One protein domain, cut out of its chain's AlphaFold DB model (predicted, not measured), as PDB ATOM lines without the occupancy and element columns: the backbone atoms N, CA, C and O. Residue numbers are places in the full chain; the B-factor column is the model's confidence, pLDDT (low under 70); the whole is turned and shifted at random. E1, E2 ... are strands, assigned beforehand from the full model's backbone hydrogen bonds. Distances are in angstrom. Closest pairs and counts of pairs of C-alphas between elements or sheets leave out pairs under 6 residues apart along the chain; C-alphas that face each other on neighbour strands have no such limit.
ATOM      1  N   SER A 277      30.036   7.511   5.077       95.94
ATOM      2  CA  SER A 277      29.399   8.417   4.111       95.94
ATOM      3  C   SER A 277      30.325   9.612   3.882       95.94
ATOM      4  O   SER A 277      31.001  10.040   4.819       95.94
ATOM      5  N   GLN A 278      30.429  10.142   2.658       96.94
ATOM      6  CA  GLN A 278      31.379  11.242   2.409       96.94
ATOM      7  C   GLN A 278      30.726  12.594   2.666       96.94
ATOM      8  O   GLN A 278      31.210  13.367   3.488       96.94
ATOM      9  N   VAL A 279      29.615  12.875   1.989       98.44
ATOM     10  CA  VAL A 279      28.952  14.179   2.047       98.44
ATOM     11  C   VAL A 279      27.438  14.008   2.127       98.44
ATOM     12  O   VAL A 279      26.854  13.237   1.366       98.44
ATOM     13  N   ASN A 280      26.784  14.760   3.012       98.44
ATOM     14  CA  ASN A 280      25.325  14.804   3.117       98.44
ATOM     15  C   ASN A 280      24.837  16.255   3.225       98.44
ATOM     16  O   ASN A 280      25.098  16.935   4.219       98.44
ATOM     17  N   ILE A 281      24.144  16.716   2.186       98.25
ATOM     18  CA  ILE A 281      23.642  18.079   2.050       98.25
ATOM     19  C   ILE A 281      22.134  18.103   2.294       98.25
ATOM     20  O   ILE A 281      21.357  17.511   1.543       98.25
ATOM     21  N   SER A 282      21.732  18.818   3.345       96.81
ATOM     22  CA  SER A 282      20.341  18.969   3.778       96.81
ATOM     23  C   SER A 282      19.473  19.796   2.820       96.81
ATOM     24  O   SER A 282      19.967  20.545   1.976       96.81
ATOM     25  N   ALA A 283      18.150  19.676   2.973       96.12
ATOM     26  CA  ALA A 283      17.176  20.236   2.036       96.12
ATOM     27  C   ALA A 283      17.197  21.764   1.905       96.12
ATOM     28  O   ALA A 283      17.061  22.289   0.804       96.12
ATOM     29  N   ASN A 284      17.450  22.479   3.000       96.19
ATOM     30  CA  ASN A 284      17.476  23.943   2.996       96.19
ATOM     31  C   ASN A 284      18.886  24.508   2.766       96.19
ATOM     32  O   ASN A 284      19.125  25.690   3.010       96.19
ATOM     33  N   THR A 285      19.839  23.677   2.328       97.12
ATOM     34  CA  THR A 285      21.154  24.176   1.921       97.12
ATOM     35  C   THR A 285      21.067  24.857   0.558       97.12
ATOM     36  O   THR A 285      20.434  24.339  -0.361       97.12
ATOM     37  N   TYR A 286      21.718  26.010   0.423       96.25
ATOM     38  CA  TYR A 286      21.773  26.803  -0.806       96.25
ATOM     39  C   TYR A 286      23.182  27.360  -1.045       96.25
ATOM     40  O   TYR A 286      24.084  27.189  -0.221       96.25
ATOM     41  N   GLY A 287      23.377  28.019  -2.190       95.38
ATOM     42  CA  GLY A 287      24.687  28.501  -2.626       95.38
ATOM     43  C   GLY A 287      25.417  27.445  -3.451       95.38
ATOM     44  O   GLY A 287      24.795  26.799  -4.299       95.38
ATOM     45  N   SER A 288      26.720  27.273  -3.228       96.12
ATOM     46  CA  SER A 288      27.512  26.337  -4.029       96.12
ATOM     47  C   SER A 288      28.659  25.645  -3.293       96.12
ATOM     48  O   SER A 288      29.067  26.078  -2.218       96.12
ATOM     49  N   ALA A 289      29.151  24.532  -3.854       97.00
ATOM     50  CA  ALA A 289      30.280  23.776  -3.302       97.00
ATOM     51  C   ALA A 289      31.049  22.942  -4.347       97.00
ATOM     52  O   ALA A 289      30.501  22.504  -5.364       97.00
ATOM     53  N   LEU A 290      32.315  22.641  -4.036       97.62
ATOM     54  CA  LEU A 290      33.166  21.704  -4.773       97.62
ATOM     55  C   LEU A 290      33.545  20.508  -3.886       97.62
ATOM     56  O   LEU A 290      34.281  20.663  -2.910       97.62
ATOM     57  N   PHE A 291      33.111  19.310  -4.276       98.06
ATOM     58  CA  PHE A 291      33.376  18.059  -3.566       98.06
ATOM     59  C   PHE A 291      34.385  17.173  -4.319       98.06
ATOM     60  O   PHE A 291      34.227  16.910  -5.512       98.06
ATOM     61  N   ASP A 292      35.407  16.668  -3.624       97.19
ATOM     62  CA  ASP A 292      36.324  15.617  -4.105       97.19
ATOM     63  C   ASP A 292      36.211  14.422  -3.157       97.19
ATOM     64  O   ASP A 292      36.707  14.448  -2.029       97.19
ATOM     65  N   VAL A 293      35.484  13.396  -3.594       95.69
ATOM     66  CA  VAL A 293      35.139  12.240  -2.771       95.69
ATOM     67  C   VAL A 293      35.849  10.984  -3.240       95.69
ATOM     68  O   VAL A 293      35.897  10.659  -4.435       95.69
ATOM     69  N   ARG A 294      36.405  10.250  -2.278       92.06
ATOM     70  CA  ARG A 294      37.199   9.051  -2.540       92.06
ATOM     71  C   ARG A 294      36.870   7.966  -1.543       92.06
ATOM     72  O   ARG A 294      36.539   8.248  -0.398       92.06
ATOM     73  N   SER A 295      37.052   6.724  -1.973       89.19
ATOM     74  CA  SER A 295      37.055   5.582  -1.061       89.19
ATOM     75  C   SER A 295      35.772   5.464  -0.228       89.19
ATOM     76  O   SER A 295      35.760   5.712   0.974       89.19
ATOM     77  N   LEU A 296      34.672   5.154  -0.912       90.25
ATOM     78  CA  LEU A 296      33.318   5.251  -0.368       90.25
ATOM     79  C   LEU A 296      32.956   4.068   0.538       90.25
ATOM     80  O   LEU A 296      33.404   2.949   0.292       90.25
ATOM     81  N   SER A 297      32.052   4.307   1.493       94.25
ATOM     82  CA  SER A 297      31.307   3.252   2.195       94.25
ATOM     83  C   SER A 297      32.160   2.326   3.055       94.25
ATOM     84  O   SER A 297      31.832   1.148   3.219       94.25
ATOM     85  N   LEU A 298      33.257   2.857   3.600       94.00
ATOM     86  CA  LEU A 298      34.187   2.082   4.414       94.00
ATOM     87  C   LEU A 298      33.699   1.935   5.851       94.00
ATOM     88  O   LEU A 298      33.081   2.833   6.424       94.00
ATOM     89  N   LEU A 299      34.048   0.798   6.436       94.69
ATOM     90  CA  LEU A 299      33.930   0.525   7.860       94.69
ATOM     91  C   LEU A 299      35.308   0.666   8.513       94.69
ATOM     92  O   LEU A 299      36.316   0.892   7.839       94.69
ATOM     93  N   HIS A 300      35.358   0.531   9.836       94.44
ATOM     94  CA  HIS A 300      36.629   0.493  10.551       94.44
ATOM     95  C   HIS A 300      37.548  -0.603   9.956       94.44
ATOM     96  O   HIS A 300      37.073  -1.697   9.653       94.44
ATOM     97  N   PRO A 301      38.866  -0.383   9.806       92.50
ATOM     98  CA  PRO A 301      39.767  -1.337   9.146       92.50
ATOM     99  C   PRO A 301      39.882  -2.693   9.859       92.50
ATOM    100  O   PRO A 301      40.301  -3.672   9.251       92.50
ATOM    101  N   ASN A 302      39.527  -2.753  11.144       93.25
ATOM    102  CA  ASN A 302      39.434  -3.990  11.925       93.25
ATOM    103  C   ASN A 302      37.984  -4.442  12.151       93.25
ATOM    104  O   ASN A 302      37.720  -5.089  13.155       93.25
ATOM    105  N   TRP A 303      37.037  -4.054  11.296       94.81
ATOM    106  CA  TRP A 303      35.643  -4.468  11.439       94.81
ATOM    107  C   TRP A 303      35.514  -5.995  11.406       94.81
ATOM    108  O   TRP A 303      35.996  -6.646  10.478       94.81
ATOM    109  N   THR A 304      34.865  -6.550  12.424       94.38
ATOM    110  CA  THR A 304      34.582  -7.985  12.576       94.38
ATOM    111  C   THR A 304      33.086  -8.274  12.684       94.38
ATOM    112  O   THR A 304      32.693  -9.435  12.601       94.38
ATOM    113  N   GLY A 305      32.251  -7.240  12.847       93.25
ATOM    114  CA  GLY A 305      30.797  -7.373  12.837       93.25
ATOM    115  C   GLY A 305      30.226  -7.647  11.444       93.25
ATOM    116  O   GLY A 305      30.927  -7.584  10.431       93.25
ATOM    117  N   ASP A 306      28.917  -7.883  11.383       94.69
ATOM    118  CA  ASP A 306      28.216  -8.066  10.113       94.69
ATOM    119  C   ASP A 306      28.344  -6.816   9.231       94.69
ATOM    120  O   ASP A 306      28.223  -5.677   9.698       94.69
ATOM    121  N   ILE A 307      28.603  -7.022   7.938       94.75
ATOM    122  CA  ILE A 307      28.648  -5.935   6.957       94.75
ATOM    123  C   ILE A 307      27.206  -5.575   6.568       94.75
ATOM    124  O   ILE A 307      26.476  -6.445   6.083       94.75
ATOM    125  N   PRO A 308      26.775  -4.308   6.732       94.44
ATOM    126  CA  PRO A 308      25.433  -3.886   6.346       94.44
ATOM    127  C   PRO A 308      25.149  -4.116   4.858       94.44
ATOM    128  O   PRO A 308      26.009  -3.893   4.006       94.44
ATOM    129  N   THR A 309      23.915  -4.505   4.534       95.25
ATOM    130  CA  THR A 309      23.454  -4.581   3.140       95.25
ATOM    131  C   THR A 309      22.961  -3.213   2.683       95.25
ATOM    132  O   THR A 309      22.159  -2.570   3.364       95.25
ATOM    133  N   TYR A 310      23.422  -2.757   1.520       97.25
ATOM    134  CA  TYR A 310      22.977  -1.489   0.953       97.25
ATOM    135  C   TYR A 310      21.554  -1.590   0.389       97.25
ATOM    136  O   TYR A 310      21.233  -2.515  -0.354       97.25
ATOM    137  N   THR A 311      20.715  -0.603   0.707       96.25
ATOM    138  CA  THR A 311      19.405  -0.383   0.078       96.25
ATOM    139  C   THR A 311      19.384   1.035  -0.473       96.25
ATOM    140  O   THR A 311      19.671   1.975   0.257       96.25
ATOM    141  N   LEU A 312      19.081   1.190  -1.758       95.50
ATOM    142  CA  LEU A 312      19.044   2.489  -2.426       95.50
ATOM    143  C   LEU A 312      17.747   3.255  -2.087       95.50
ATOM    144  O   LEU A 312      16.674   2.667  -2.242       95.50
ATOM    145  N   PRO A 313      17.797   4.563  -1.759       95.00
ATOM    146  CA  PRO A 313      18.967   5.345  -1.341       95.00
ATOM    147  C   PRO A 313      19.290   5.160   0.150       95.00
ATOM    148  O   PRO A 313      18.395   4.909   0.957       95.00
ATOM    149  N   ASN A 314      20.557   5.343   0.538       96.56
ATOM    150  CA  ASN A 314      20.956   5.289   1.944       96.56
ATOM    151  C   ASN A 314      22.132   6.231   2.232       96.56
ATOM    152  O   ASN A 314      23.306   5.876   2.079       96.56
ATOM    153  N   ALA A 315      21.792   7.409   2.756       96.00
ATOM    154  CA  ALA A 315      22.735   8.487   3.029       96.00
ATOM    155  C   ALA A 315      23.834   8.133   4.050       96.00
ATOM    156  O   ALA A 315      24.848   8.834   4.109       96.00
ATOM    157  N   SER A 316      23.668   7.060   4.836       95.44
ATOM    158  CA  SER A 316      24.715   6.549   5.733       95.44
ATOM    159  C   SER A 316      25.869   5.880   4.987       95.44
ATOM    160  O   SER A 316      26.948   5.762   5.556       95.44
ATOM    161  N   PHE A 317      25.682   5.483   3.724       96.31
ATOM    162  CA  PHE A 317      26.720   4.825   2.919       96.31
ATOM    163  C   PHE A 317      26.950   5.447   1.544       96.31
ATOM    164  O   PHE A 317      27.941   5.112   0.894       96.31
ATOM    165  N   ASP A 318      26.060   6.326   1.087       97.00
ATOM    166  CA  ASP A 318      26.229   7.037  -0.175       97.00
ATOM    167  C   ASP A 318      27.502   7.894  -0.172       97.00
ATOM    168  O   ASP A 318      27.965   8.385   0.864       97.00
ATOM    169  N   GLY A 319      28.083   8.086  -1.359       96.69
ATOM    170  CA  GLY A 319      29.208   9.000  -1.519       96.69
ATOM    171  C   GLY A 319      28.786  10.430  -1.199       96.69
ATOM    172  O   GLY A 319      29.199  10.990  -0.190       96.69
ATOM    173  N   VAL A 320      27.925  11.003  -2.033       98.44
ATOM    174  CA  VAL A 320      27.339  12.330  -1.832       98.44
ATOM    175  C   VAL A 320      25.823  12.209  -1.889       98.44
ATOM    176  O   VAL A 320      25.282  11.782  -2.903       98.44
ATOM    177  N   THR A 321      25.130  12.610  -0.826       98.56
ATOM    178  CA  THR A 321      23.670  12.781  -0.828       98.56
ATOM    179  C   THR A 321      23.329  14.260  -0.891       98.56
ATOM    180  O   THR A 321      23.810  15.038  -0.068       98.56
ATOM    181  N   ILE A 322      22.486  14.648  -1.846       98.25
ATOM    182  CA  ILE A 322      22.025  16.024  -2.033       98.25
ATOM    183  C   ILE A 322      20.505  16.042  -1.961       98.25
ATOM    184  O   ILE A 322      19.804  15.640  -2.895       98.25
ATOM    185  N   ALA A 323      20.005  16.524  -0.829       96.69
ATOM    186  CA  ALA A 323      18.592  16.798  -0.626       96.69
ATOM    187  C   ALA A 323      18.231  18.266  -0.873       96.69
ATOM    188  O   ALA A 323      17.063  18.608  -0.758       96.69
ATOM    189  N   ALA A 324      19.194  19.130  -1.201       96.00
ATOM    190  CA  ALA A 324      18.969  20.563  -1.367       96.00
ATOM    191  C   ALA A 324      17.861  20.892  -2.387       96.00
ATOM    192  O   ALA A 324      17.861  20.354  -3.495       96.00
ATOM    193  N   SER A 325      16.954  21.795  -2.001       90.69
ATOM    194  CA  SER A 325      15.816  22.271  -2.803       90.69
ATOM    195  C   SER A 325      15.753  23.804  -2.930       90.69
ATOM    196  O   SER A 325      14.687  24.382  -3.127       90.69
ATOM    197  N   ALA A 326      16.875  24.487  -2.681       88.94
ATOM    198  CA  ALA A 326      16.949  25.944  -2.552       88.94
ATOM    199  C   ALA A 326      17.960  26.562  -3.535       88.94
ATOM    200  O   ALA A 326      18.686  27.496  -3.199       88.94
ATOM    201  N   GLY A 327      18.041  26.018  -4.756       89.62
ATOM    202  CA  GLY A 327      18.948  26.522  -5.795       89.62
ATOM    203  C   GLY A 327      20.426  26.214  -5.538       89.62
ATOM    204  O   GLY A 327      21.295  26.984  -5.939       89.62
ATOM    205  N   PHE A 328      20.720  25.105  -4.854       96.44
ATOM    206  CA  PHE A 328      22.091  24.662  -4.601       96.44
ATOM    207  C   PHE A 328      22.768  24.149  -5.878       96.44
ATOM    208  O   PHE A 328      22.171  23.396  -6.654       96.44
ATOM    209  N   VAL A 329      24.032  24.526  -6.067       97.31
ATOM    210  CA  VAL A 329      24.855  24.130  -7.216       97.31
ATOM    211  C   VAL A 329      26.137  23.471  -6.725       97.31
ATOM    212  O   VAL A 329      26.827  24.013  -5.870       97.31
ATOM    213  N   CYS A 330      26.523  22.324  -7.276       97.62
ATOM    214  CA  CYS A 330      27.800  21.729  -6.902       97.62
ATOM    215  C   CYS A 330      28.514  21.007  -8.034       97.62
ATOM    216  O   CYS A 330      27.899  20.467  -8.959       97.62
ATOM    217  N   ARG A 331      29.836  20.938  -7.887       98.19
ATOM    218  CA  ARG A 331      30.715  20.091  -8.690       98.19
ATOM    219  C   ARG A 331      31.236  18.949  -7.836       98.19
ATOM    220  O   ARG A 331      31.631  19.157  -6.692       98.19
ATOM    221  N   ILE A 332      31.259  17.747  -8.395       98.56
ATOM    222  CA  ILE A 332      31.641  16.526  -7.688       98.56
ATOM    223  C   ILE A 332      32.658  15.766  -8.523       98.56
ATOM    224  O   ILE A 332      32.380  15.348  -9.643       98.56
ATOM    225  N   THR A 333      33.830  15.514  -7.955       97.88
ATOM    226  CA  THR A 333      34.719  14.457  -8.436       97.88
ATOM    227  C   THR A 333      34.569  13.264  -7.514       97.88
ATOM    228  O   THR A 333      34.826  13.369  -6.323       97.88
ATOM    229  N   CYS A 334      34.158  12.126  -8.059       96.31
ATOM    230  CA  CYS A 334      34.036  10.882  -7.323       96.31
ATOM    231  C   CYS A 334      34.949   9.818  -7.930       96.31
ATOM    232  O   CYS A 334      34.821   9.443  -9.101       96.31
ATOM    233  N   LYS A 335      35.870   9.306  -7.111       92.19
ATOM    234  CA  LYS A 335      36.749   8.206  -7.501       92.19
ATOM    235  C   LYS A 335      36.724   7.101  -6.459       92.19
ATOM    236  O   LYS A 335      37.262   7.257  -5.363       92.19
ATOM    237  N   ARG A 336      36.175   5.943  -6.814       86.94
ATOM    238  CA  ARG A 336      36.298   4.754  -5.966       86.94
ATOM    239  C   ARG A 336      37.626   4.066  -6.274       86.94
ATOM    240  O   ARG A 336      37.801   3.516  -7.359       86.94
ATOM    241  N   THR A 337      38.582   4.176  -5.354       81.88
ATOM    242  CA  THR A 337      39.951   3.646  -5.481       81.88
ATOM    243  C   THR A 337      40.154   2.349  -4.693       81.88
ATOM    244  O   THR A 337      39.242   1.864  -4.024       81.88
ATOM    245  N   ILE A 338      41.353   1.758  -4.791       65.56
ATOM    246  CA  ILE A 338      41.781   0.596  -3.998       65.56
ATOM    247  C   ILE A 338      41.604   0.941  -2.526       65.56
ATOM    248  O   ILE A 338      42.247   1.857  -2.014       65.56
ATOM    249  N   THR A 339      40.676   0.252  -1.882       63.22
ATOM    250  CA  THR A 339      40.229   0.575  -0.537       63.22
ATOM    251  C   THR A 339      40.152  -0.675   0.296       63.22
ATOM    252  O   THR A 339      40.297  -1.788  -0.199       63.22
ATOM    253  N   GLN A 340      40.049  -0.465   1.592       72.94
ATOM    254  CA  GLN A 340      40.040  -1.514   2.592       72.94
ATOM    255  C   GLN A 340      38.912  -2.518   2.326       72.94
ATOM    256  O   GLN A 340      37.873  -2.170   1.769       72.94
ATOM    257  N   THR A 341      39.124  -3.761   2.746       82.75
ATOM    258  CA  THR A 341      38.214  -4.880   2.462       82.75
ATOM    259  C   THR A 341      36.908  -4.805   3.257       82.75
ATOM    260  O   THR A 341      35.885  -5.316   2.808       82.75
ATOM    261  N   ALA A 342      36.910  -4.142   4.419       91.19
ATOM    262  CA  ALA A 342      35.719  -3.925   5.236       91.19
ATOM    263  C   ALA A 342      34.917  -2.712   4.736       91.19
ATOM    264  O   ALA A 342      35.194  -1.563   5.092       91.19
ATOM    265  N   ARG A 343      33.909  -2.969   3.900       93.62
ATOM    266  CA  ARG A 343      33.045  -1.936   3.318       93.62
ATOM    267  C   ARG A 343      31.678  -2.479   2.936       93.62
ATOM    268  O   ARG A 343      31.507  -3.679   2.739       93.62
ATOM    269  N   VAL A 344      30.733  -1.570   2.733       95.38
ATOM    270  CA  VAL A 344      29.438  -1.894   2.130       95.38
ATOM    271  C   VAL A 344      29.570  -1.943   0.600       95.38
ATOM    272  O   VAL A 344      30.172  -1.064  -0.024       95.38
ATOM    273  N   VAL A 345      29.029  -2.997  -0.011       94.62
ATOM    274  CA  VAL A 345      29.062  -3.254  -1.463       94.62
ATOM    275  C   VAL A 345      27.823  -2.664  -2.151       94.62
ATOM    276  O   VAL A 345      26.770  -2.539  -1.531       94.62
ATOM    277  N   GLY A 346      27.939  -2.292  -3.432       94.81
ATOM    278  CA  GLY A 346      26.802  -1.844  -4.247       94.81
ATOM    279  C   GLY A 346      26.357  -0.397  -4.022       94.81
ATOM    280  O   GLY A 346      25.313   0.003  -4.532       94.81
ATOM    281  N   THR A 347      27.122   0.396  -3.270       95.56
ATOM    282  CA  THR A 347      26.706   1.741  -2.851       95.56
ATOM    283  C   THR A 347      26.703   2.752  -3.990       95.56
ATOM    284  O   THR A 347      27.439   2.618  -4.975       95.56
ATOM    285  N   THR A 348      25.901   3.803  -3.840       97.38
ATOM    286  CA  THR A 348      25.764   4.858  -4.848       97.38
ATOM    287  C   THR A 348      26.763   5.981  -4.616       97.38
ATOM    288  O   THR A 348      27.008   6.402  -3.485       97.38
ATOM    289  N   ALA A 349      27.364   6.480  -5.693       97.19
ATOM    290  CA  ALA A 349      28.336   7.558  -5.599       97.19
ATOM    291  C   ALA A 349      27.687   8.928  -5.378       97.19
ATOM    292  O   ALA A 349      28.139   9.660  -4.502       97.19
ATOM    293  N   VAL A 350      26.637   9.268  -6.128       98.38
ATOM    294  CA  VAL A 350      25.886  10.518  -5.955       98.38
ATOM    295  C   VAL A 350      24.386  10.245  -5.983       98.38
ATOM    296  O   VAL A 350      23.883   9.620  -6.914       98.38
ATOM    297  N   VAL A 351      23.673  10.743  -4.976       98.50
ATOM    298  CA  VAL A 351      22.215  10.677  -4.844       98.50
ATOM    299  C   VAL A 351      21.646  12.091  -4.836       98.50
ATOM    300  O   VAL A 351      22.033  12.909  -4.002       98.50
ATOM    301  N   VAL A 352      20.701  12.371  -5.734       98.00
ATOM    302  CA  VAL A 352      19.985  13.654  -5.812       98.00
ATOM    303  C   VAL A 352      18.491  13.415  -5.618       98.00
ATOM    304  O   VAL A 352      17.867  12.682  -6.381       98.00
ATOM    305  N   THR A 353      17.900  14.026  -4.596       95.69
ATOM    306  CA  THR A 353      16.476  13.801  -4.268       95.69
ATOM    307  C   THR A 353      15.576  14.999  -4.566       95.69
ATOM    308  O   THR A 353      14.366  14.824  -4.637       95.69
ATOM    309  N   ASN A 354      16.156  16.179  -4.811       94.56
ATOM    310  CA  ASN A 354      15.446  17.431  -5.095       94.56
ATOM    311  C   ASN A 354      16.074  18.168  -6.301       94.56
ATOM    312  O   ASN A 354      16.619  17.529  -7.200       94.56
ATOM    313  N   ASP A 355      15.947  19.490  -6.404       91.38
ATOM    314  CA  ASP A 355      16.178  20.255  -7.643       91.38
ATOM    315  C   ASP A 355      17.599  20.823  -7.828       91.38
ATOM    316  O   ASP A 355      17.824  21.661  -8.707       91.38
ATOM    317  N   ALA A 356      18.571  20.347  -7.046       95.44
ATOM    318  CA  ALA A 356      19.955  20.804  -7.120       95.44
ATOM    319  C   ALA A 356      20.576  20.668  -8.526       95.44
ATOM    320  O   ALA A 356      20.260  19.760  -9.303       95.44
ATOM    321  N   GLN A 357      21.520  21.561  -8.831       97.25
ATOM    322  CA  GLN A 357      22.344  21.472 -10.035       97.25
ATOM    323  C   GLN A 357      23.658  20.758  -9.720       97.25
ATOM    324  O   GLN A 357      24.409  21.178  -8.840       97.25
ATOM    325  N   VAL A 358      23.949  19.686 -10.450       98.38
ATOM    326  CA  VAL A 358      25.094  18.812 -10.182       98.38
ATOM    327  C   VAL A 358      25.921  18.624 -11.443       98.38
ATOM    328  O   VAL A 358      25.389  18.238 -12.481       98.38
ATOM    329  N   ASP A 359      27.230  18.842 -11.334       98.56
ATOM    330  CA  ASP A 359      28.222  18.457 -12.340       98.56
ATOM    331  C   ASP A 359      29.174  17.406 -11.760       98.56
ATOM    332  O   ASP A 359      29.943  17.684 -10.839       98.56
ATOM    333  N   MET A 360      29.076  16.174 -12.251       98.12
ATOM    334  CA  MET A 360      29.717  14.994 -11.684       98.12
ATOM    335  C   MET A 360      30.729  14.372 -12.645       98.12
ATOM    336  O   MET A 360      30.404  14.014 -13.777       98.12
ATOM    337  N   TYR A 361      31.919  14.085 -12.120       98.31
ATOM    338  CA  TYR A 361      32.924  13.227 -12.737       98.31
ATOM    339  C   TYR A 361      33.076  11.940 -11.929       98.31
ATOM    340  O   TYR A 361      33.395  11.988 -10.743       98.31
ATOM    341  N   TYR A 362      32.883  10.789 -12.569       97.56
ATOM    342  CA  TYR A 362      32.884   9.486 -11.907       97.56
ATOM    343  C   TYR A 362      33.854   8.487 -12.531       97.56
ATOM    344  O   TYR A 362      33.907   8.308 -13.753       97.56
ATOM    345  N   SER A 363      34.582   7.762 -11.683       95.25
ATOM    346  CA  SER A 363      35.266   6.541 -12.113       95.25
ATOM    347  C   SER A 363      35.528   5.558 -10.977       95.25
ATOM    348  O   SER A 363      35.850   5.968  -9.861       95.25
ATOM    349  N   ASN A 364      35.497   4.264 -11.299       93.19
ATOM    350  CA  ASN A 364      35.951   3.204 -10.398       93.19
ATOM    351  C   ASN A 364      37.289   2.604 -10.826       93.19
ATOM    352  O   ASN A 364      37.642   2.563 -12.013       93.19
ATOM    353  N   SER A 365      38.003   2.085  -9.827       91.88
ATOM    354  CA  SER A 365      39.050   1.083  -9.979       91.88
ATOM    355  C   SER A 365      38.507  -0.337  -9.786       91.88
ATOM    356  O   SER A 365      37.363  -0.544  -9.381       91.88
ATOM    357  N   THR A 366      39.366  -1.314 -10.055       92.25
ATOM    358  CA  THR A 366      39.152  -2.723  -9.710       92.25
ATOM    359  C   THR A 366      39.381  -2.943  -8.213       92.25
ATOM    360  O   THR A 366      40.276  -2.322  -7.630       92.25
ATOM    361  N   ALA A 367      38.576  -3.808  -7.600       91.56
ATOM    362  CA  ALA A 367      38.701  -4.193  -6.203       91.56
ATOM    363  C   ALA A 367      39.958  -5.059  -5.961       91.56
ATOM    364  O   ALA A 367      40.278  -5.921  -6.793       91.56
ATOM    365  N   PRO A 368      40.684  -4.843  -4.847       90.50
ATOM    366  CA  PRO A 368      41.895  -5.593  -4.523       90.50
ATOM    367  C   PRO A 368      41.597  -7.031  -4.077       90.50
ATOM    368  O   PRO A 368      40.460  -7.400  -3.797       90.50
ATOM    369  N   SER A 369      42.651  -7.845  -3.964       90.12
ATOM    370  CA  SER A 369      42.557  -9.163  -3.325       90.12
ATOM    371  C   SER A 369      42.058  -9.040  -1.878       90.12
ATOM    372  O   SER A 369      42.462  -8.124  -1.162       90.12
ATOM    373  N   GLY A 370      41.196  -9.968  -1.456       88.25
ATOM    374  CA  GLY A 370      40.575  -9.982  -0.127       88.25
ATOM    375  C   GLY A 370      39.291  -9.154  -0.001       88.25
ATOM    376  O   GLY A 370      38.624  -9.243   1.026       88.25
ATOM    377  N   ASP A 371      38.927  -8.371  -1.020       91.12
ATOM    378  CA  ASP A 371      37.639  -7.677  -1.096       91.12
ATOM    379  C   ASP A 371      36.532  -8.610  -1.626       91.12
ATOM    380  O   ASP A 371      36.803  -9.523  -2.409       91.12
ATOM    381  N   ALA A 372      35.274  -8.363  -1.244       90.31
ATOM    382  CA  ALA A 372      34.115  -9.141  -1.699       90.31
ATOM    383  C   ALA A 372      33.919  -9.128  -3.231       90.31
ATOM    384  O   ALA A 372      33.305 -10.035  -3.787       90.31
ATOM    385  N   GLU A 373      34.451  -8.117  -3.917       93.38
ATOM    386  CA  GLU A 373      34.371  -7.947  -5.368       93.38
ATOM    387  C   GLU A 373      35.736  -8.113  -6.055       93.38
ATOM    388  O   GLU A 373      35.913  -7.642  -7.181       93.38
ATOM    389  N   ALA A 374      36.710  -8.758  -5.397       93.94
ATOM    390  CA  ALA A 374      38.085  -8.900  -5.878       93.94
ATOM    391  C   ALA A 374      38.175  -9.251  -7.377       93.94
ATOM    392  O   ALA A 374      37.532 -10.182  -7.865       93.94
ATOM    393  N   GLY A 375      38.992  -8.491  -8.115       92.88
ATOM    394  CA  GLY A 375      39.180  -8.664  -9.561       92.88
ATOM    395  C   GLY A 375      38.112  -8.004 -10.443       92.88
ATOM    396  O   GLY A 375      38.332  -7.869 -11.646       92.88
ATOM    397  N   ASN A 376      37.014  -7.511  -9.866       93.31
ATOM    398  CA  ASN A 376      35.959  -6.797 -10.583       93.31
ATOM    399  C   ASN A 376      35.989  -5.293 -10.291       93.31
ATOM    400  O   ASN A 376      36.564  -4.829  -9.306       93.31
ATOM    401  N   LEU A 377      35.366  -4.503 -11.168       93.88
ATOM    402  CA  LEU A 377      35.040  -3.110 -10.862       93.88
ATOM    403  C   LEU A 377      34.019  -3.075  -9.720       93.88
ATOM    404  O   LEU A 377      33.064  -3.851  -9.730       93.88
ATOM    405  N   TYR A 378      34.193  -2.148  -8.780       93.12
ATOM    406  CA  TYR A 378      33.256  -1.987  -7.667       93.12
ATOM    407  C   TYR A 378      31.822  -1.759  -8.149       93.12
ATOM    408  O   TYR A 378      31.593  -0.863  -8.973       93.12
ATOM    409  N   SER A 379      30.869  -2.519  -7.605       94.50
ATOM    410  CA  SER A 379      29.455  -2.385  -7.954       94.50
ATOM    411  C   SER A 379      28.788  -1.161  -7.345       94.50
ATOM    412  O   SER A 379      29.214  -0.628  -6.317       94.50
ATOM    413  N   GLY A 380      27.707  -0.725  -7.980       95.25
ATOM    414  CA  GLY A 380      26.856   0.360  -7.510       95.25
ATOM    415  C   GLY A 380      26.592   1.392  -8.593       95.25
ATOM    416  O   GLY A 380      27.102   1.297  -9.709       95.25
ATOM    417  N   ILE A 381      25.769   2.374  -8.254       97.94
ATOM    418  CA  ILE A 381      25.312   3.397  -9.194       97.94
ATOM    419  C   ILE A 381      26.278   4.585  -9.181       97.94
ATOM    420  O   ILE A 381      26.788   4.981  -8.129       97.94
ATOM    421  N   GLY A 382      26.518   5.173 -10.353       97.75
ATOM    422  CA  GLY A 382      27.225   6.448 -10.467       97.75
ATOM    423  C   GLY A 382      26.380   7.583  -9.890       97.75
ATOM    424  O   GLY A 382      26.627   8.052  -8.782       97.75
ATOM    425  N   LEU A 383      25.355   7.993 -10.630       98.50
ATOM    426  CA  LEU A 383      24.374   8.980 -10.210       98.50
ATOM    427  C   LEU A 383      22.980   8.355 -10.161       98.50
ATOM    428  O   LEU A 383      22.482   7.860 -11.173       98.50
ATOM    429  N   TYR A 384      22.340   8.438  -9.002       98.50
ATOM    430  CA  TYR A 384      20.921   8.166  -8.826       98.50
ATOM    431  C   TYR A 384      20.175   9.475  -8.584       98.50
ATOM    432  O   TYR A 384      20.614  10.316  -7.798       98.50
ATOM    433  N   SER A 385      19.024   9.633  -9.230       96.81
ATOM    434  CA  SER A 385      18.140  10.759  -8.977       96.81
ATOM    435  C   SER A 385      16.683  10.334  -8.872       96.81
ATOM    436  O   SER A 385      16.156   9.673  -9.767       96.81
ATOM    437  N   SER A 386      16.023  10.772  -7.802       94.31
ATOM    438  CA  SER A 386      14.588  10.578  -7.555       94.31
ATOM    439  C   SER A 386      13.803  11.892  -7.543       94.31
ATOM    440  O   SER A 386      12.647  11.909  -7.125       94.31
ATOM    441  N   SER A 387      14.422  13.000  -7.959       91.06
ATOM    442  CA  SER A 387      13.792  14.321  -7.911       91.06
ATOM    443  C   SER A 387      12.562  14.414  -8.803       91.06
ATOM    444  O   SER A 387      12.619  14.106  -9.992       91.06
ATOM    445  N   SER A 388      11.464  14.912  -8.244       87.69
ATOM    446  CA  SER A 388      10.259  15.291  -8.989       87.69
ATOM    447  C   SER A 388      10.152  16.801  -9.231       87.69
ATOM    448  O   SER A 388       9.204  17.252  -9.874       87.69
ATOM    449  N   LEU A 389      11.091  17.589  -8.696       84.62
ATOM    450  CA  LEU A 389      11.089  19.057  -8.744       84.62
ATOM    451  C   LEU A 389      11.931  19.615  -9.903       84.62
ATOM    452  O   LEU A 389      11.908  20.813 -10.172       84.62
ATOM    453  N   GLY A 390      12.640  18.741 -10.625       84.81
ATOM    454  CA  GLY A 390      13.512  19.089 -11.741       84.81
ATOM    455  C   GLY A 390      14.993  19.050 -11.367       84.81
ATOM    456  O   GLY A 390      15.466  18.085 -10.766       84.81
ATOM    457  N   GLY A 391      15.737  20.073 -11.784       89.88
ATOM    458  CA  GLY A 391      17.190  20.167 -11.611       89.88
ATOM    459  C   GLY A 391      17.984  19.884 -12.890       89.88
ATOM    460  O   GLY A 391      17.446  19.431 -13.908       89.88
ATOM    461  N   MET A 392      19.281  20.191 -12.837       96.06
ATOM    462  CA  MET A 392      20.220  19.994 -13.945       96.06
ATOM    463  C   MET A 392      21.334  19.045 -13.521       96.06
ATOM    464  O   MET A 392      22.061  19.322 -12.573       96.06
ATOM    465  N   LEU A 393      21.492  17.952 -14.260       98.31
ATOM    466  CA  LEU A 393      22.489  16.926 -13.991       98.31
ATOM    467  C   LEU A 393      23.451  16.838 -15.175       98.31
ATOM    468  O   LEU A 393      23.045  16.532 -16.296       98.31
ATOM    469  N   LYS A 394      24.732  17.095 -14.929       98.69
ATOM    470  CA  LYS A 394      25.826  16.862 -15.871       98.69
ATOM    471  C   LYS A 394      26.667  15.712 -15.339       98.69
ATOM    472  O   LYS A 394      27.117  15.766 -14.201       98.69
ATOM    473  N   VAL A 395      26.837  14.650 -16.124       98.69
ATOM    474  CA  VAL A 395      27.507  13.428 -15.653       98.69
ATOM    475  C   VAL A 395      28.515  12.926 -16.675       98.69
ATOM    476  O   VAL A 395      28.157  12.502 -17.768       98.69
ATOM    477  N   SER A 396      29.786  12.890 -16.295       98.44
ATOM    478  CA  SER A 396      30.839  12.226 -17.054       98.44
ATOM    479  C   SER A 396      31.352  11.032 -16.272       98.44
ATOM    480  O   SER A 396      31.944  11.192 -15.205       98.44
ATOM    481  N   GLY A 397      31.139   9.818 -16.777       97.88
ATOM    482  CA  GLY A 397      31.453   8.618 -16.010       97.88
ATOM    483  C   GLY A 397      32.063   7.488 -16.813       97.88
ATOM    484  O   GLY A 397      31.762   7.290 -17.994       97.88
ATOM    485  N   LYS A 398      32.923   6.712 -16.148       97.38
ATOM    486  CA  LYS A 398      33.471   5.479 -16.711       97.38
ATOM    487  C   LYS A 398      33.632   4.362 -15.692       97.38
ATOM    488  O   LYS A 398      33.806   4.628 -14.506       97.38
TER     489      LYS A 398
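What this domain is: This is residues 277 to 398 of the 579 residues of the protein "Endo-alpha-sialidase" of Escherichia coli (UniProt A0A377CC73). With little regular structure, the chain winds in stacked turns: long strands E2 E4 E6 E8 form one sheet, face to face with short strands E1 E3 E5 E7. The 122 printed residues hold eight named strands, E1 to E8 in order, both sheets parallel. The class is all strand, 47 residues; the whole is compact, radius of gyration of the C-alphas 14.5 A, spans 43 by 28 by 22 A.

Where its parts are: E2, residues 285 to 294, bends by 88 degrees at 288; E4 is 329 to 336, E6 357 to 364, 22.8 A long, E8 392 to 398, ending at C-alpha (33.471, 5.479, -16.711). E1, 277 to 281, begins at C-alpha (29.399, 8.417, 4.111); E3 is 320 to 322, E5 350 to 352, E7 383 to 385.

How they stand to each other: N 291 of E2 and O 331 of E4 are 2.8 A apart, within hydrogen-bond range. The sheets make a sandwich, their facing parts 9.1 A centre to centre.

The domain as a whole: The printed part has no cut; link E2 to E3 is long. Residues 338 to 339 have pLDDT under 70.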